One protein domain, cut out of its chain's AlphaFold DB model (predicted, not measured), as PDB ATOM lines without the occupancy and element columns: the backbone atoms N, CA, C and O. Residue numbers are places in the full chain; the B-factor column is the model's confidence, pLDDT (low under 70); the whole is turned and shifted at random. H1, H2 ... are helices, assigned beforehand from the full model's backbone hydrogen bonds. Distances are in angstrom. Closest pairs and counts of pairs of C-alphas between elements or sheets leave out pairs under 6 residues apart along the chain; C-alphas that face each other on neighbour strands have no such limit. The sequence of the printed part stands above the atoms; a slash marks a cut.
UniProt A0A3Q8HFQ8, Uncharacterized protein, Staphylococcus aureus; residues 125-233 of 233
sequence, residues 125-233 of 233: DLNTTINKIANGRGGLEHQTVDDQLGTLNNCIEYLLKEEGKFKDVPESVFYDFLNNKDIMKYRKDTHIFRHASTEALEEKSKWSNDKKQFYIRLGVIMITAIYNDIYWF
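AT A GLANCE: This is residues 125 to 233 of the 233 residues of an uncharacterized protein of Staphylococcus aureus (UniProt A0A3Q8HFQ8). H2 is the core: H6 packs beside it, H4 crosses it, H1 covers the side away from H4, and H5 and H3 lie toward opposite ends. The printed part has 109 residues with six named helices, H1 to H6, and no named strand: all helix. It is compact, radius of gyration of the C-alphas 13.7 A, spanning 41 by 28 by 28 A.

HOW THE PARTS SIT: H1, residues 125 to 133, touches H2, residues 145 to 160. H3, residues 171 to 174, touches H6, residues 209 to 231. H4, residues 180 to 194, touches H2 at a steep tilt of 47 degrees, closest at the C-alphas of Gly 150 and Phe 193, 4.8 A. H5, residues 198 to 205, touches H4. H6 touches H2 at a shallow tilt of 24 degrees. Every O i to N i+4 pair is within hydrogen-bond range in H1, H2, H5 and H6, 8 of 11 in H4.

IN THESE COORDINATES: H1 begins at C-alpha 125, (182.335, 147.860, 99.584); H6, 32.9 A long, ends at C-alpha 231, (183.543, 150.198, 109.268).

THE WHOLE: The link H1 to H2 is long; pLDDT is under 70 at residues 135 to 138 and 232 to 233.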
ATOM      1  N   ASP A 125     180.993 147.740  99.002       74.31
ATOM      2  CA  ASP A 125     182.335 147.860  99.584       74.31
ATOM      3  C   ASP A 125     182.847 146.529 100.164       74.31
ATOM      4  O   ASP A 125     184.025 146.164 100.015       74.31
ATOM      5  N   LEU A 126     181.955 145.734 100.761       79.50
ATOM      6  CA  LEU A 126     182.306 144.399 101.234       79.50
ATOM      7  C   LEU A 126     182.507 143.429 100.056       79.50
ATOM      8  O   LEU A 126     183.459 142.645 100.078       79.50
ATOM      9  N   ASN A 127     181.725 143.539  98.977       80.44
ATOM     10  CA  ASN A 127     181.979 142.780  97.745       80.44
ATOM     11  C   ASN A 127     183.355 143.103  97.154       80.44
ATOM     12  O   ASN A 127     184.075 142.197  96.731       80.44
ATOM     13  N   THR A 128     183.768 144.370  97.181       82.19
ATOM     14  CA  THR A 128     185.121 144.774  96.771       82.19
ATOM     15  C   THR A 128     186.194 144.088  97.619       82.19
ATOM     16  O   THR A 128     187.177 143.565  97.084       82.19
ATOM     17  N   THR A 129     185.988 144.026  98.935       81.00
ATOM     18  CA  THR A 129     186.905 143.352  99.867       81.00
ATOM     19  C   THR A 129     186.977 141.844  99.610       81.00
ATOM     20  O   THR A 129     188.073 141.286  99.508       81.00
ATOM     21  N   ILE A 130     185.831 141.187  99.429       84.31
ATOM     22  CA  ILE A 130     185.747 139.758  99.099       84.31
ATOM     23  C   ILE A 130     186.465 139.475  97.772       84.31
ATOM     24  O   ILE A 130     187.306 138.576  97.704       84.31
ATOM     25  N   ASN A 131     186.204 140.280  96.740       84.19
ATOM     26  CA  ASN A 131     186.823 140.144  95.420       84.19
ATOM     27  C   ASN A 131     188.346 140.305  95.469       84.19
ATOM     28  O   ASN A 131     189.074 139.561  94.808       84.19
ATOM     29  N   LYS A 132     188.839 141.241  96.286       84.94
ATOM     30  CA  LYS A 132     190.275 141.430  96.519       84.94
ATOM     31  C   LYS A 132     190.919 140.179  97.121       84.94
ATOM     32  O   LYS A 132     192.021 139.810  96.723       84.94
ATOM     33  N   ILE A 133     190.239 139.516  98.056       84.69
ATOM     34  CA  ILE A 133     190.743 138.324  98.757       84.69
ATOM     35  C   ILE A 133     190.599 137.051  97.910       84.69
ATOM     36  O   ILE A 133     191.398 136.121  98.040       84.69
ATOM     37  N   ALA A 134     189.631 137.021  96.995       80.12
ATOM     38  CA  ALA A 134     189.389 135.920  96.069       80.12
ATOM     39  C   ALA A 134     190.515 135.696  95.033       80.12
ATOM     40  O   ALA A 134     190.425 134.758  94.240       80.12
ATOM     41  N   ASN A 135     191.573 136.520  95.022       69.25
ATOM     42  CA  ASN A 135     192.767 136.374  94.174       69.25
ATOM     43  C   ASN A 135     192.443 136.125  92.685       69.25
ATOM     44  O   ASN A 135     193.007 135.232  92.054       69.25
ATOM     45  N   GLY A 136     191.513 136.901  92.117       62.59
ATOM     46  CA  GLY A 136     191.177 136.844  90.686       62.59
ATOM     47  C   GLY A 136     190.190 135.742  90.282       62.59
ATOM     48  O   GLY A 136     189.936 135.574  89.094       62.59
ATOM     49  N   ARG A 137     189.592 135.023  91.243       65.06
ATOM     50  CA  ARG A 137     188.555 133.999  90.994       65.06
ATOM     51  C   ARG A 137     187.148 134.570  90.754       65.06
ATOM     52  O   ARG A 137     186.203 133.804  90.606       65.06
ATOM     53  N   GLY A 138     187.013 135.896  90.714       67.31
ATOM     54  CA  GLY A 138     185.724 136.585  90.648       67.31
ATOM     55  C   GLY A 138     184.957 136.549  91.974       67.31
ATOM     56  O   GLY A 138     185.475 136.078  92.993       67.31
ATOM     57  N   GLY A 139     183.723 137.060  91.941       71.69
ATOM     58  CA  GLY A 139     182.799 137.043  93.076       71.69
ATOM     59  C   GLY A 139     182.518 135.634  93.595       71.69
ATOM     60  O   GLY A 139     182.760 134.639  92.906       71.69
ATOM     61  N   LEU A 140     182.030 135.538  94.837       80.00
ATOM     62  CA  LEU A 140     181.730 134.254  95.485       80.00
ATOM     63  C   LEU A 140     180.800 133.384  94.629       80.00
ATOM     64  O   LEU A 140     180.987 132.173  94.574       80.00
ATOM     65  N   GLU A 141     179.847 133.977  93.916       73.75
ATOM     66  CA  GLU A 141     178.909 133.320  92.997       73.75
ATOM     67  C   GLU A 141     179.574 132.558  91.848       73.75
ATOM     68  O   GLU A 141     178.970 131.645  91.285       73.75
ATOM     69  N   HIS A 142     180.801 132.928  91.488       77.31
ATOM     70  CA  HIS A 142     181.544 132.318  90.389       77.31
ATOM     71  C   HIS A 142     182.524 131.237  90.862       77.31
ATOM     72  O   HIS A 142     183.157 130.573  90.041       77.31
ATOM     73  N   GLN A 143     182.645 131.043  92.176       80.88
ATOM     74  CA  GLN A 143     183.584 130.112  92.788       80.88
ATOM     75  C   GLN A 143     182.960 128.733  93.016       80.88
ATOM     76  O   GLN A 143     181.751 128.589  93.205       80.88
ATOM     77  N   THR A 144     183.801 127.696  93.049       86.94
ATOM     78  CA  THR A 144     183.365 126.377  93.524       86.94
ATOM     79  C   THR A 144     183.003 126.445  95.011       86.94
ATOM     80  O   THR A 144     183.488 127.308  95.734       86.94
ATOM     81  N   VAL A 145     182.192 125.505  95.501       88.56
ATOM     82  CA  VAL A 145     181.796 125.432  96.924       88.56
ATOM     83  C   VAL A 145     183.011 125.423  97.863       88.56
ATOM     84  O   VAL A 145     183.023 126.097  98.894       88.56
ATOM     85  N   ASP A 146     184.054 124.680  97.500       90.69
ATOM     86  CA  ASP A 146     185.278 124.597  98.294       90.69
ATOM     87  C   ASP A 146     186.065 125.915  98.245       90.69
ATOM     88  O   ASP A 146     186.586 126.364  99.268       90.69
ATOM     89  N   ASP A 147     186.104 126.573  97.083       88.31
ATOM     90  CA  ASP A 147     186.736 127.885  96.938       88.31
ATOM     91  C   ASP A 147     185.985 128.972  97.712       88.31
ATOM     92  O   ASP A 147     186.634 129.779  98.372       88.31
ATOM     93  N   GLN A 148     184.648 128.954  97.717       90.94
ATOM     94  CA  GLN A 148     183.831 129.865  98.522       90.94
ATOM     95  C   GLN A 148     184.188 129.746 100.007       90.94
ATOM     96  O   GLN A 148     184.474 130.747 100.660       90.94
ATOM     97  N   LEU A 149     184.246 128.521 100.542       93.81
ATOM     98  CA  LEU A 149     184.633 128.275 101.937       93.81
ATOM     99  C   LEU A 149     186.054 128.771 102.241       93.81
ATOM    100  O   LEU A 149     186.286 129.380 103.290       93.81
ATOM    101  N   GLY A 150     186.996 128.554 101.318       92.94
ATOM    102  CA  GLY A 150     188.361 129.070 101.426       92.94
ATOM    103  C   GLY A 150     188.422 130.601 101.421       92.94
ATOM    104  O   GLY A 150     189.081 131.197 102.277       92.94
ATOM    105  N   THR A 151     187.697 131.245 100.505       93.12
ATOM    106  CA  THR A 151     187.604 132.707 100.385       93.12
ATOM    107  C   THR A 151     186.982 133.325 101.633       93.12
ATOM    108  O   THR A 151     187.548 134.268 102.185       93.12
ATOM    109  N   LEU A 152     185.880 132.770 102.145       93.69
ATOM    110  CA  LEU A 152     185.233 133.257 103.368       93.69
ATOM    111  C   LEU A 152     186.152 133.116 104.593       93.69
ATOM    112  O   LEU A 152     186.254 134.037 105.402       93.69
ATOM    113  N   ASN A 153     186.883 132.001 104.718       94.62
ATOM    114  CA  ASN A 153     187.885 131.839 105.778       94.62
ATOM    115  C   ASN A 153     188.959 132.939 105.719       94.62
ATOM    116  O   ASN A 153     189.295 133.530 106.748       94.62
ATOM    117  N   ASN A 154     189.462 133.224 104.513       92.81
ATOM    118  CA  ASN A 154     190.449 134.276 104.282       92.81
ATOM    119  C   ASN A 154     189.885 135.672 104.580       92.81
ATOM    120  O   ASN A 154     190.618 136.508 105.098       92.81
ATOM    121  N   CYS A 155     188.605 135.922 104.299       92.50
ATOM    122  CA  CYS A 155     187.945 137.193 104.608       92.50
ATOM    123  C   CYS A 155     187.862 137.444 106.115       92.50
ATOM    124  O   CYS A 155     188.269 138.509 106.569       92.50
ATOM    125  N   ILE A 156     187.426 136.457 106.907       93.25
ATOM    126  CA  ILE A 156     187.425 136.593 108.375       93.25
ATOM    127  C   ILE A 156     188.857 136.787 108.887       93.25
ATOM    128  O   ILE A 156     189.088 137.594 109.785       93.25
ATOM    129  N   GLU A 157     189.836 136.076 108.314       92.81
ATOM    130  CA  GLU A 157     191.237 136.302 108.668       92.81
ATOM    131  C   GLU A 157     191.686 137.733 108.357       92.81
ATOM    132  O   GLU A 157     192.305 138.354 109.210       92.81
ATOM    133  N   TYR A 158     191.360 138.263 107.182       91.81
ATOM    134  CA  TYR A 158     191.714 139.624 106.789       91.81
ATOM    135  C   TYR A 158     191.085 140.684 107.699       91.81
ATOM    136  O   TYR A 158     191.779 141.609 108.109       91.81
ATOM    137  N   LEU A 159     189.800 140.535 108.037       90.81
ATOM    138  CA  LEU A 159     189.073 141.505 108.858       90.81
ATOM    139  C   LEU A 159     189.552 141.523 110.313       90.81
ATOM    140  O   LEU A 159     189.641 142.586 110.918       90.81
ATOM    141  N   LEU A 160     189.868 140.356 110.882       92.19
ATOM    142  CA  LEU A 160     190.192 140.249 112.307       92.19
ATOM    143  C   LEU A 160     191.688 140.303 112.618       92.19
ATOM    144  O   LEU A 160     192.050 140.496 113.777       92.19
ATOM    145  N   LYS A 161     192.571 140.067 111.642       90.31
ATOM    146  CA  LYS A 161     194.013 139.976 111.899       90.31
ATOM    147  C   LYS A 161     194.675 141.346 111.793       90.31
ATOM    148  O   LYS A 161     194.872 141.864 110.699       90.31
ATOM    149  N   GLU A 162     195.119 141.868 112.926       83.69
ATOM    150  CA  GLU A 162     195.910 143.095 113.028       83.69
ATOM    151  C   GLU A 162     197.242 142.777 113.722       83.69
ATOM    152  O   GLU A 162     197.278 142.055 114.718       83.69
ATOM    153  N   GLU A 163     198.363 143.229 113.151       82.12
ATOM    154  CA  GLU A 163     199.722 142.989 113.683       82.12
ATOM    155  C   GLU A 163     200.032 141.513 114.029       82.12
ATOM    156  O   GLU A 163     200.787 141.188 114.945       82.12
ATOM    157  N   GLY A 164     199.436 140.579 113.282       79.38
ATOM    158  CA  GLY A 164     199.631 139.140 113.474       79.38
ATOM    159  C   GLY A 164     198.787 138.508 114.587       79.38
ATOM    160  O   GLY A 164     198.855 137.288 114.753       79.38
ATOM    161  N   LYS A 165     197.960 139.283 115.298       85.69
ATOM    162  CA  LYS A 165     197.003 138.792 116.303       85.69
ATOM    163  C   LYS A 165     195.569 138.928 115.795       85.69
ATOM    164  O   LYS A 165     195.260 139.820 115.015       85.69
ATOM    165  N   PHE A 166     194.698 138.019 116.226       88.00
ATOM    166  CA  PHE A 166     193.270 138.106 115.933       88.00
ATOM    167  C   PHE A 166     192.583 138.961 116.992       88.00
ATOM    168  O   PHE A 166     192.774 138.714 118.182       88.00
ATOM    169  N   LYS A 167     191.803 139.951 116.553       91.69
ATOM    170  CA  LYS A 167     190.869 140.680 117.409       91.69
ATOM    171  C   LYS A 167     189.731 139.754 117.822       91.69
ATOM    172  O   LYS A 167     189.221 138.993 116.996       91.69
ATOM    173  N   ASP A 168     189.342 139.848 119.087       91.31
ATOM    174  CA  ASP A 168     188.129 139.209 119.579       91.31
ATOM    175  C   ASP A 168     186.909 139.994 119.092       91.31
ATOM    176  O   ASP A 168     186.922 141.225 119.082       91.31
ATOM    177  N   VAL A 169     185.853 139.275 118.707       91.44
ATOM    178  CA  VAL A 169     184.583 139.882 118.294       91.44
ATOM    179  C   VAL A 169     183.581 139.793 119.450       91.44
ATOM    180  O   VAL A 169     183.323 138.679 119.924       91.44
ATOM    181  N   PRO A 170     183.023 140.923 119.928       88.88
ATOM    182  CA  PRO A 170     181.994 140.925 120.965       88.88
ATOM    183  C   PRO A 170     180.736 140.154 120.542       88.88
ATOM    184  O   PRO A 170     180.324 140.212 119.387       88.88
ATOM    185  N   GLU A 171     180.076 139.480 121.489       92.19
ATOM    186  CA  GLU A 171     178.830 138.730 121.225       92.19
ATOM    187  C   GLU A 171     177.698 139.648 120.723       92.19
ATOM    188  O   GLU A 171     176.876 139.248 119.895       92.19
ATOM    189  N   SER A 172     177.725 140.923 121.127       90.75
ATOM    190  CA  SER A 172     176.772 141.952 120.704       90.75
ATOM    191  C   SER A 172     176.777 142.212 119.196       90.75
ATOM    192  O   SER A 172     175.737 142.575 118.653       90.75
ATOM    193  N   VAL A 173     177.902 141.979 118.504       90.06
ATOM    194  CA  VAL A 173     177.997 142.084 117.031       90.06
ATOM    195  C   VAL A 173     177.018 141.128 116.347       90.06
ATOM    196  O   VAL A 173     176.507 141.402 115.262       90.06
ATOM    197  N   PHE A 174     176.717 140.012 117.007       91.56
ATOM    198  CA  PHE A 174     175.818 138.974 116.522       91.56
ATOM    199  C   PHE A 174     174.517 138.894 117.317       91.56
ATOM    200  O   PHE A 174     173.855 137.858 117.269       91.56
ATOM    201  N   TYR A 175     174.142 139.954 118.042       91.44
ATOM    202  CA  TYR A 175     172.948 139.971 118.895       91.44
ATOM    203  C   TYR A 175     172.892 138.761 119.848       91.44
ATOM    204  O   TYR A 175     171.844 138.138 120.006       91.44
ATOM    205  N   ASP A 176     174.049 138.389 120.407       92.56
ATOM    206  CA  ASP A 176     174.245 137.267 121.335       92.56
ATOM    207  C   ASP A 176     173.968 135.863 120.747       92.56
ATOM    208  O   ASP A 176     173.977 134.866 121.471       92.56
ATOM    209  N   PHE A 177     173.767 135.740 119.426       94.62
ATOM    210  CA  PHE A 177     173.603 134.437 118.761       94.62
ATOM    211  C   PHE A 177     174.925 133.713 118.493       94.62
ATOM    212  O   PHE A 177     174.933 132.484 118.404       94.62
ATOM    213  N   LEU A 178     176.020 134.455 118.318       96.44
ATOM    214  CA  LEU A 178     177.359 133.918 118.079       96.44
ATOM    215  C   LEU A 178     178.364 134.638 118.971       96.44
ATOM    216  O   LEU A 178     178.268 135.845 119.187       96.44
ATOM    217  N   ASN A 179     179.368 133.900 119.430       94.62
ATOM    218  CA  ASN A 179     180.486 134.454 120.184       94.62
ATOM    219  C   ASN A 179     181.828 134.189 119.485       94.62
ATOM    220  O   ASN A 179     181.925 133.476 118.481       94.62
ATOM    221  N   ASN A 180     182.904 134.730 120.055       93.75
ATOM    222  CA  ASN A 180     184.252 134.578 119.512       93.75
ATOM    223  C   ASN A 180     184.680 133.104 119.328       93.75
ATOM    224  O   ASN A 180     185.366 132.767 118.361       93.75
ATOM    225  N   LYS A 181     184.236 132.185 120.201       95.94
ATOM    226  CA  LYS A 181     184.547 130.749 120.064       95.94
ATOM    227  C   LYS A 181     183.886 130.149 118.825       95.94
ATOM    228  O   LYS A 181     184.496 129.288 118.189       95.94
ATOM    229  N   ASP A 182     182.693 130.607 118.452       97.12
ATOM    230  CA  ASP A 182     181.997 130.147 117.245       97.12
ATOM    231  C   ASP A 182     182.730 130.590 115.975       97.12
ATOM    232  O   ASP A 182     182.903 129.797 115.045       97.12
ATOM    233  N   ILE A 183     183.263 131.815 115.965       96.06
ATOM    234  CA  ILE A 183     184.082 132.350 114.863       96.06
ATOM    235  C   ILE A 183     185.401 131.576 114.752       96.06
ATOM    236  O   ILE A 183     185.802 131.152 113.661       96.06
ATOM    237  N   MET A 184     186.068 131.324 115.885       95.25
ATOM    238  CA  MET A 184     187.279 130.500 115.934       95.25
ATOM    239  C   MET A 184     187.014 129.079 115.426       95.25
ATOM    240  O   MET A 184     187.810 128.539 114.652       95.25
ATOM    241  N   LYS A 185     185.888 128.479 115.828       96.75
ATOM    242  CA  LYS A 185     185.463 127.157 115.362       96.75
ATOM    243  C   LYS A 185     185.224 127.163 113.856       96.75
ATOM    244  O   LYS A 185     185.777 126.308 113.165       96.75
ATOM    245  N   TYR A 186     184.469 128.132 113.339       97.31
ATOM    246  CA  TYR A 186     184.231 128.279 111.905       97.31
ATOM    247  C   TYR A 186     185.548 128.336 111.128       97.31
ATOM    248  O   TYR A 186     185.734 127.584 110.165       97.31
ATOM    249  N   ARG A 187     186.494 129.174 111.569       95.06
ATOM    250  CA  ARG A 187     187.797 129.301 110.911       95.06
ATOM    251  C   ARG A 187     188.622 128.025 110.979       95.06
ATOM    252  O   ARG A 187     189.232 127.660 109.977       95.06
ATOM    253  N   LYS A 188     188.645 127.342 112.123       94.25
ATOM    254  CA  LYS A 188     189.357 126.068 112.270       94.25
ATOM    255  C   LYS A 188     188.784 125.008 111.329       94.25
ATOM    256  O   LYS A 188     189.543 124.360 110.614       94.25
ATOM    257  N   ASP A 189     187.462 124.881 111.299       95.25
ATOM    258  CA  ASP A 189     186.756 123.897 110.480       95.25
ATOM    259  C   ASP A 189     186.955 124.154 108.982       95.25
ATOM    260  O   ASP A 189     187.151 123.218 108.213       95.25
ATOM    261  N   THR A 190     186.926 125.421 108.558       95.38
ATOM    262  CA  THR A 190     187.024 125.790 107.137       95.38
ATOM    263  C   THR A 190     188.458 125.989 106.642       95.38
ATOM    264  O   THR A 190     188.681 126.116 105.439       95.38
ATOM    265  N   HIS A 191     189.459 125.954 107.527       92.38
ATOM    266  CA  HIS A 191     190.866 126.125 107.151       92.38
ATOM    267  C   HIS A 191     191.336 125.066 106.142       92.38
ATOM    268  O   HIS A 191     192.141 125.373 105.265       92.38
ATOM    269  N   ILE A 192     190.794 123.845 106.208       92.94
ATOM    270  CA  ILE A 192     191.119 122.761 105.265       92.94
ATOM    271  C   ILE A 192     190.840 123.149 103.807       92.94
ATOM    272  O   ILE A 192     191.570 122.724 102.916       92.94
ATOM    273  N   PHE A 193     189.843 124.006 103.548       91.00
ATOM    274  CA  PHE A 193     189.463 124.420 102.194       91.00
ATOM    275  C   PHE A 193     190.516 125.299 101.517       91.00
ATOM    276  O   PHE A 193     190.552 125.354 100.290       91.00
ATOM    277  N   ARG A 194     191.445 125.876 102.290       81.44
ATOM    278  CA  ARG A 194     192.580 126.668 101.789       81.44
ATOM    279  C   ARG A 194     193.746 125.825 101.273       81.44
ATOM    280  O   ARG A 194     194.607 126.359 100.583       81.44
ATOM    281  N   HIS A 195     193.789 124.537 101.613       81.56
ATOM    282  CA  HIS A 195     194.930 123.662 101.334       81.56
ATOM    283  C   HIS A 195     194.601 122.630 100.259       81.56
ATOM    284  O   HIS A 195     193.459 122.192 100.130       81.56
ATOM    285  N   ALA A 196     195.614 122.232  99.493       74.81
ATOM    286  CA  ALA A 196     195.506 121.229  98.431       74.81
ATOM    287  C   ALA A 196     196.300 119.943  98.734       74.81
ATOM    288  O   ALA A 196     196.554 119.161  97.825       74.81
ATOM    289  N   SER A 197     196.721 119.730  99.989       83.81
ATOM    290  CA  SER A 197     197.411 118.492 100.373       83.81
ATOM    291  C   SER A 197     196.466 117.290 100.314       83.81
ATOM    292  O   SER A 197     195.247 117.447 100.416       83.81
ATOM    293  N   THR A 198     197.023 116.088 100.176       79.69
ATOM    294  CA  THR A 198     196.253 114.837 100.128       79.69
ATOM    295  C   THR A 198     195.365 114.679 101.363       79.69
ATOM    296  O   THR A 198     194.177 114.393 101.236       79.69
ATOM    297  N   GLU A 199     195.892 114.988 102.548       82.94
ATOM    298  CA  GLU A 199     195.151 114.939 103.812       82.94
ATOM    299  C   GLU A 199     194.011 115.968 103.833       82.94
ATOM    300  O   GLU A 199     192.910 115.682 104.300       82.94
ATOM    301  N   ALA A 200     194.237 117.169 103.283       82.50
ATOM    302  CA  ALA A 200     193.195 118.183 103.174       82.50
ATOM    303  C   ALA A 200     192.083 117.748 102.206       82.50
ATOM    304  O   ALA A 200     190.911 117.999 102.479       82.50
ATOM    305  N   LEU A 201     192.419 117.087 101.095       83.50
ATOM    306  CA  LEU A 201     191.435 116.549 100.150       83.50
ATOM    307  C   LEU A 201     190.591 115.433 100.785       83.50
ATOM    308  O   LEU A 201     189.366 115.433 100.632       83.50
ATOM    309  N   GLU A 202     191.216 114.538 101.551       87.62
ATOM    310  CA  GLU A 202     190.512 113.505 102.315       87.62
ATOM    311  C   GLU A 202     189.550 114.118 103.342       87.62
ATOM    312  O   GLU A 202     188.378 113.742 103.387       87.62
ATOM    313  N   GLU A 203     189.983 115.115 104.116       86.94
ATOM    314  CA  GLU A 203     189.117 115.806 105.081       86.94
ATOM    315  C   GLU A 203     187.960 116.569 104.410       86.94
ATOM    316  O   GLU A 203     186.824 116.523 104.895       86.94
ATOM    317  N   LYS A 204     188.196 117.218 103.259       88.12
ATOM    318  CA  LYS A 204     187.137 117.885 102.473       88.12
ATOM    319  C   LYS A 204     186.074 116.900 101.989       88.12
ATOM    320  O   LYS A 204     184.894 117.255 101.953       88.12
ATOM    321  N   SER A 205     186.478 115.680 101.625       87.06
ATOM    322  CA  SER A 205     185.568 114.638 101.128       87.06
ATOM    323  C   SER A 205     184.584 114.143 102.196       87.06
ATOM    324  O   SER A 205     183.489 113.697 101.863       87.06
ATOM    325  N   LYS A 206     184.927 114.295 103.484       92.75
ATOM    326  CA  LYS A 206     184.059 113.930 104.619       92.75
ATOM    327  C   LYS A 206     182.892 114.900 104.823       92.75
ATOM    328  O   LYS A 206     181.976 114.603 105.588       92.75
ATOM    329  N   TRP A 207     182.915 116.081 104.203       95.12
ATOM    330  CA  TRP A 207     181.842 117.065 104.336       95.12
ATOM    331  C   TRP A 207     180.739 116.817 103.310       95.12
ATOM    332  O   TRP A 207     180.987 116.848 102.105       95.12
ATOM    333  N   SER A 208     179.500 116.663 103.786       91.31
ATOM    334  CA  SER A 208     178.328 116.652 102.907       91.31
ATOM    335  C   SER A 208     178.141 118.005 102.219       91.31
ATOM    336  O   SER A 208     178.539 119.049 102.745       91.31
ATOM    337  N   ASN A 209     177.486 117.997 101.056       85.75
ATOM    338  CA  ASN A 209     177.153 119.231 100.351       85.75
ATOM    339  C   ASN A 209     176.302 120.164 101.229       85.75
ATOM    340  O   ASN A 209     176.621 121.341 101.344       85.75
ATOM    341  N   ASP A 210     175.308 119.629 101.944       86.25
ATOM    342  CA  ASP A 210     174.450 120.410 102.847       86.25
ATOM    343  C   ASP A 210     175.249 121.104 103.954       86.25
ATOM    344  O   ASP A 210     175.016 122.276 104.259       86.25
ATOM    345  N   LYS A 211     176.247 120.412 104.522       93.94
ATOM    346  CA  LYS A 211     177.151 121.006 105.512       93.94
ATOM    347  C   LYS A 211     177.960 122.142 104.892       93.94
ATOM    348  O   LYS A 211     178.070 123.201 105.503       93.94
ATOM    349  N   LYS A 212     178.515 121.943 103.694       92.69
ATOM    350  CA  LYS A 212     179.277 122.990 102.996       92.69
ATOM    351  C   LYS A 212     178.406 124.217 102.726       92.69
ATOM    352  O   LYS A 212     178.810 125.320 103.077       92.69
ATOM    353  N   GLN A 213     177.193 124.022 102.211       89.25
ATOM    354  CA  GLN A 213     176.239 125.106 101.960       89.25
ATOM    355  C   GLN A 213     175.857 125.851 103.247       89.25
ATOM    356  O   GLN A 213     175.868 127.082 103.274       89.25
ATOM    357  N   PHE A 214     175.599 125.131 104.344       92.25
ATOM    358  CA  PHE A 214     175.354 125.753 105.648       92.25
ATOM    359  C   PHE A 214     176.535 126.620 106.107       92.25
ATOM    360  O   PHE A 214     176.332 127.755 106.534       92.25
ATOM    361  N   TYR A 215     177.768 126.117 105.990       95.62
ATOM    362  CA  TYR A 215     178.956 126.880 106.371       95.62
ATOM    363  C   TYR A 215     179.169 128.099 105.476       95.62
ATOM    364  O   TYR A 215     179.546 129.145 105.987       95.62
ATOM    365  N   ILE A 216     178.881 128.017 104.176       93.00
ATOM    366  CA  ILE A 216     178.973 129.196 103.311       93.00
ATOM    367  C   ILE A 216     178.013 130.286 103.796       93.00
ATOM    368  O   ILE A 216     178.433 131.427 103.991       93.00
ATOM    369  N   ARG A 217     176.754 129.934 104.092       90.56
ATOM    370  CA  ARG A 217     175.781 130.889 104.643       90.56
ATOM    371  C   ARG A 217     176.249 131.502 105.959       90.56
ATOM    372  O   ARG A 217     176.198 132.718 106.122       90.56
ATOM    373  N   LEU A 218     176.733 130.666 106.876       94.56
ATOM    374  CA  LEU A 218     177.259 131.117 108.163       94.56
ATOM    375  C   LEU A 218     178.464 132.053 107.987       94.56
ATOM    376  O   LEU A 218     178.544 133.076 108.661       94.56
ATOM    377  N   GLY A 219     179.368 131.740 107.059       94.12
ATOM    378  CA  GLY A 219     180.536 132.560 106.755       94.12
ATOM    379  C   GLY A 219     180.168 133.941 106.224       94.12
ATOM    380  O   GLY A 219     180.763 134.928 106.651       94.12
ATOM    381  N   VAL A 220     179.160 134.031 105.350       91.00
ATOM    382  CA  VAL A 220     178.679 135.328 104.851       91.00
ATOM    383  C   VAL A 220     178.052 136.159 105.973       91.00
ATOM    384  O   VAL A 220     178.366 137.344 106.084       91.00
ATOM    385  N   ILE A 221     177.250 135.550 106.856       91.19
ATOM    386  CA  ILE A 221     176.701 136.228 108.045       91.19
ATOM    387  C   ILE A 221     177.831 136.759 108.938       91.19
ATOM    388  O   ILE A 221     177.812 137.928 109.317       91.19
ATOM    389  N   MET A 222     178.835 135.921 109.231       94.56
ATOM    390  CA  MET A 222     179.989 136.299 110.055       94.56
ATOM    391  C   MET A 222     180.737 137.497 109.477       94.56
ATOM    392  O   MET A 222     180.972 138.472 110.182       94.56
ATOM    393  N   ILE A 223     181.087 137.443 108.193       92.62
ATOM    394  CA  ILE A 223     181.837 138.513 107.527       92.62
ATOM    395  C   ILE A 223     181.029 139.802 107.465       92.62
ATOM    396  O   ILE A 223     181.585 140.859 107.734       92.62
ATOM    397  N   THR A 224     179.739 139.718 107.138       88.25
ATOM    398  CA  THR A 224     178.874 140.899 107.022       88.25
ATOM    399  C   THR A 224     178.771 141.628 108.359       88.25
ATOM    400  O   THR A 224     178.994 142.832 108.418       88.25
ATOM    401  N   ALA A 225     178.506 140.902 109.448       89.19
ATOM    402  CA  ALA A 225     178.392 141.512 110.769       89.19
ATOM    403  C   ALA A 225     179.728 142.099 111.260       89.19
ATOM    404  O   ALA A 225     179.754 143.234 111.723       89.19
ATOM    405  N   ILE A 226     180.838 141.364 111.097       90.75
ATOM    406  CA  ILE A 226     182.181 141.843 111.474       90.75
ATOM    407  C   ILE A 226     182.565 143.084 110.665       90.75
ATOM    408  O   ILE A 226     183.106 144.037 111.213       90.75
ATOM    409  N   TYR A 227     182.311 143.080 109.356       88.19
ATOM    410  CA  TYR A 227     182.617 144.222 108.500       88.19
ATOM    411  C   TYR A 227     181.838 145.466 108.936       88.19
ATOM    412  O   TYR A 227     182.424 146.537 109.076       88.19
ATOM    413  N   ASN A 228     180.543 145.313 109.212       82.69
ATOM    414  CA  ASN A 228     179.699 146.421 109.649       82.69
ATOM    415  C   ASN A 228     180.129 146.976 111.014       82.69
ATOM    416  O   ASN A 228     180.141 148.190 111.183       82.69
ATOM    417  N   ASP A 229     180.532 146.115 111.951       86.06
ATOM    418  CA  ASP A 229     181.078 146.525 113.254       86.06
ATOM    419  C   ASP A 229     182.385 147.328 113.122       86.06
ATOM    420  O   ASP A 229     182.600 148.283 113.857       86.06
ATOM    421  N   ILE A 230     183.246 146.981 112.157       82.62
ATOM    422  CA  ILE A 230     184.544 147.647 111.965       82.62
ATOM    423  C   ILE A 230     184.423 148.987 111.226       82.62
ATOM    424  O   ILE A 230     185.199 149.902 111.506       82.62
ATOM    425  N   TYR A 231     183.539 149.083 110.227       73.00
ATOM    426  CA  TYR A 231     183.543 150.198 109.268       73.00
ATOM    427  C   TYR A 231     182.328 151.126 109.349       73.00
ATOM    428  O   TYR A 231     182.399 152.236 108.821       73.00
ATOM    429  N   TRP A 232     181.230 150.699 109.976       58.75
ATOM    430  CA  TRP A 232     179.950 151.418 109.942       58.75
ATOM    431  C   TRP A 232     179.380 151.755 111.333       58.75
ATOM    432  O   TRP A 232     178.257 152.259 111.424       58.75
ATOM    433  N   PHE A 233     180.182 151.576 112.387       43.94
ATOM    434  CA  PHE A 233     179.989 152.107 113.742       43.94
ATOM    435  C   PHE A 233     181.275 152.775 114.245       43.94
ATOM    436  O   PHE A 233     181.155 153.676 115.110       43.94
TER     437      PHE A 233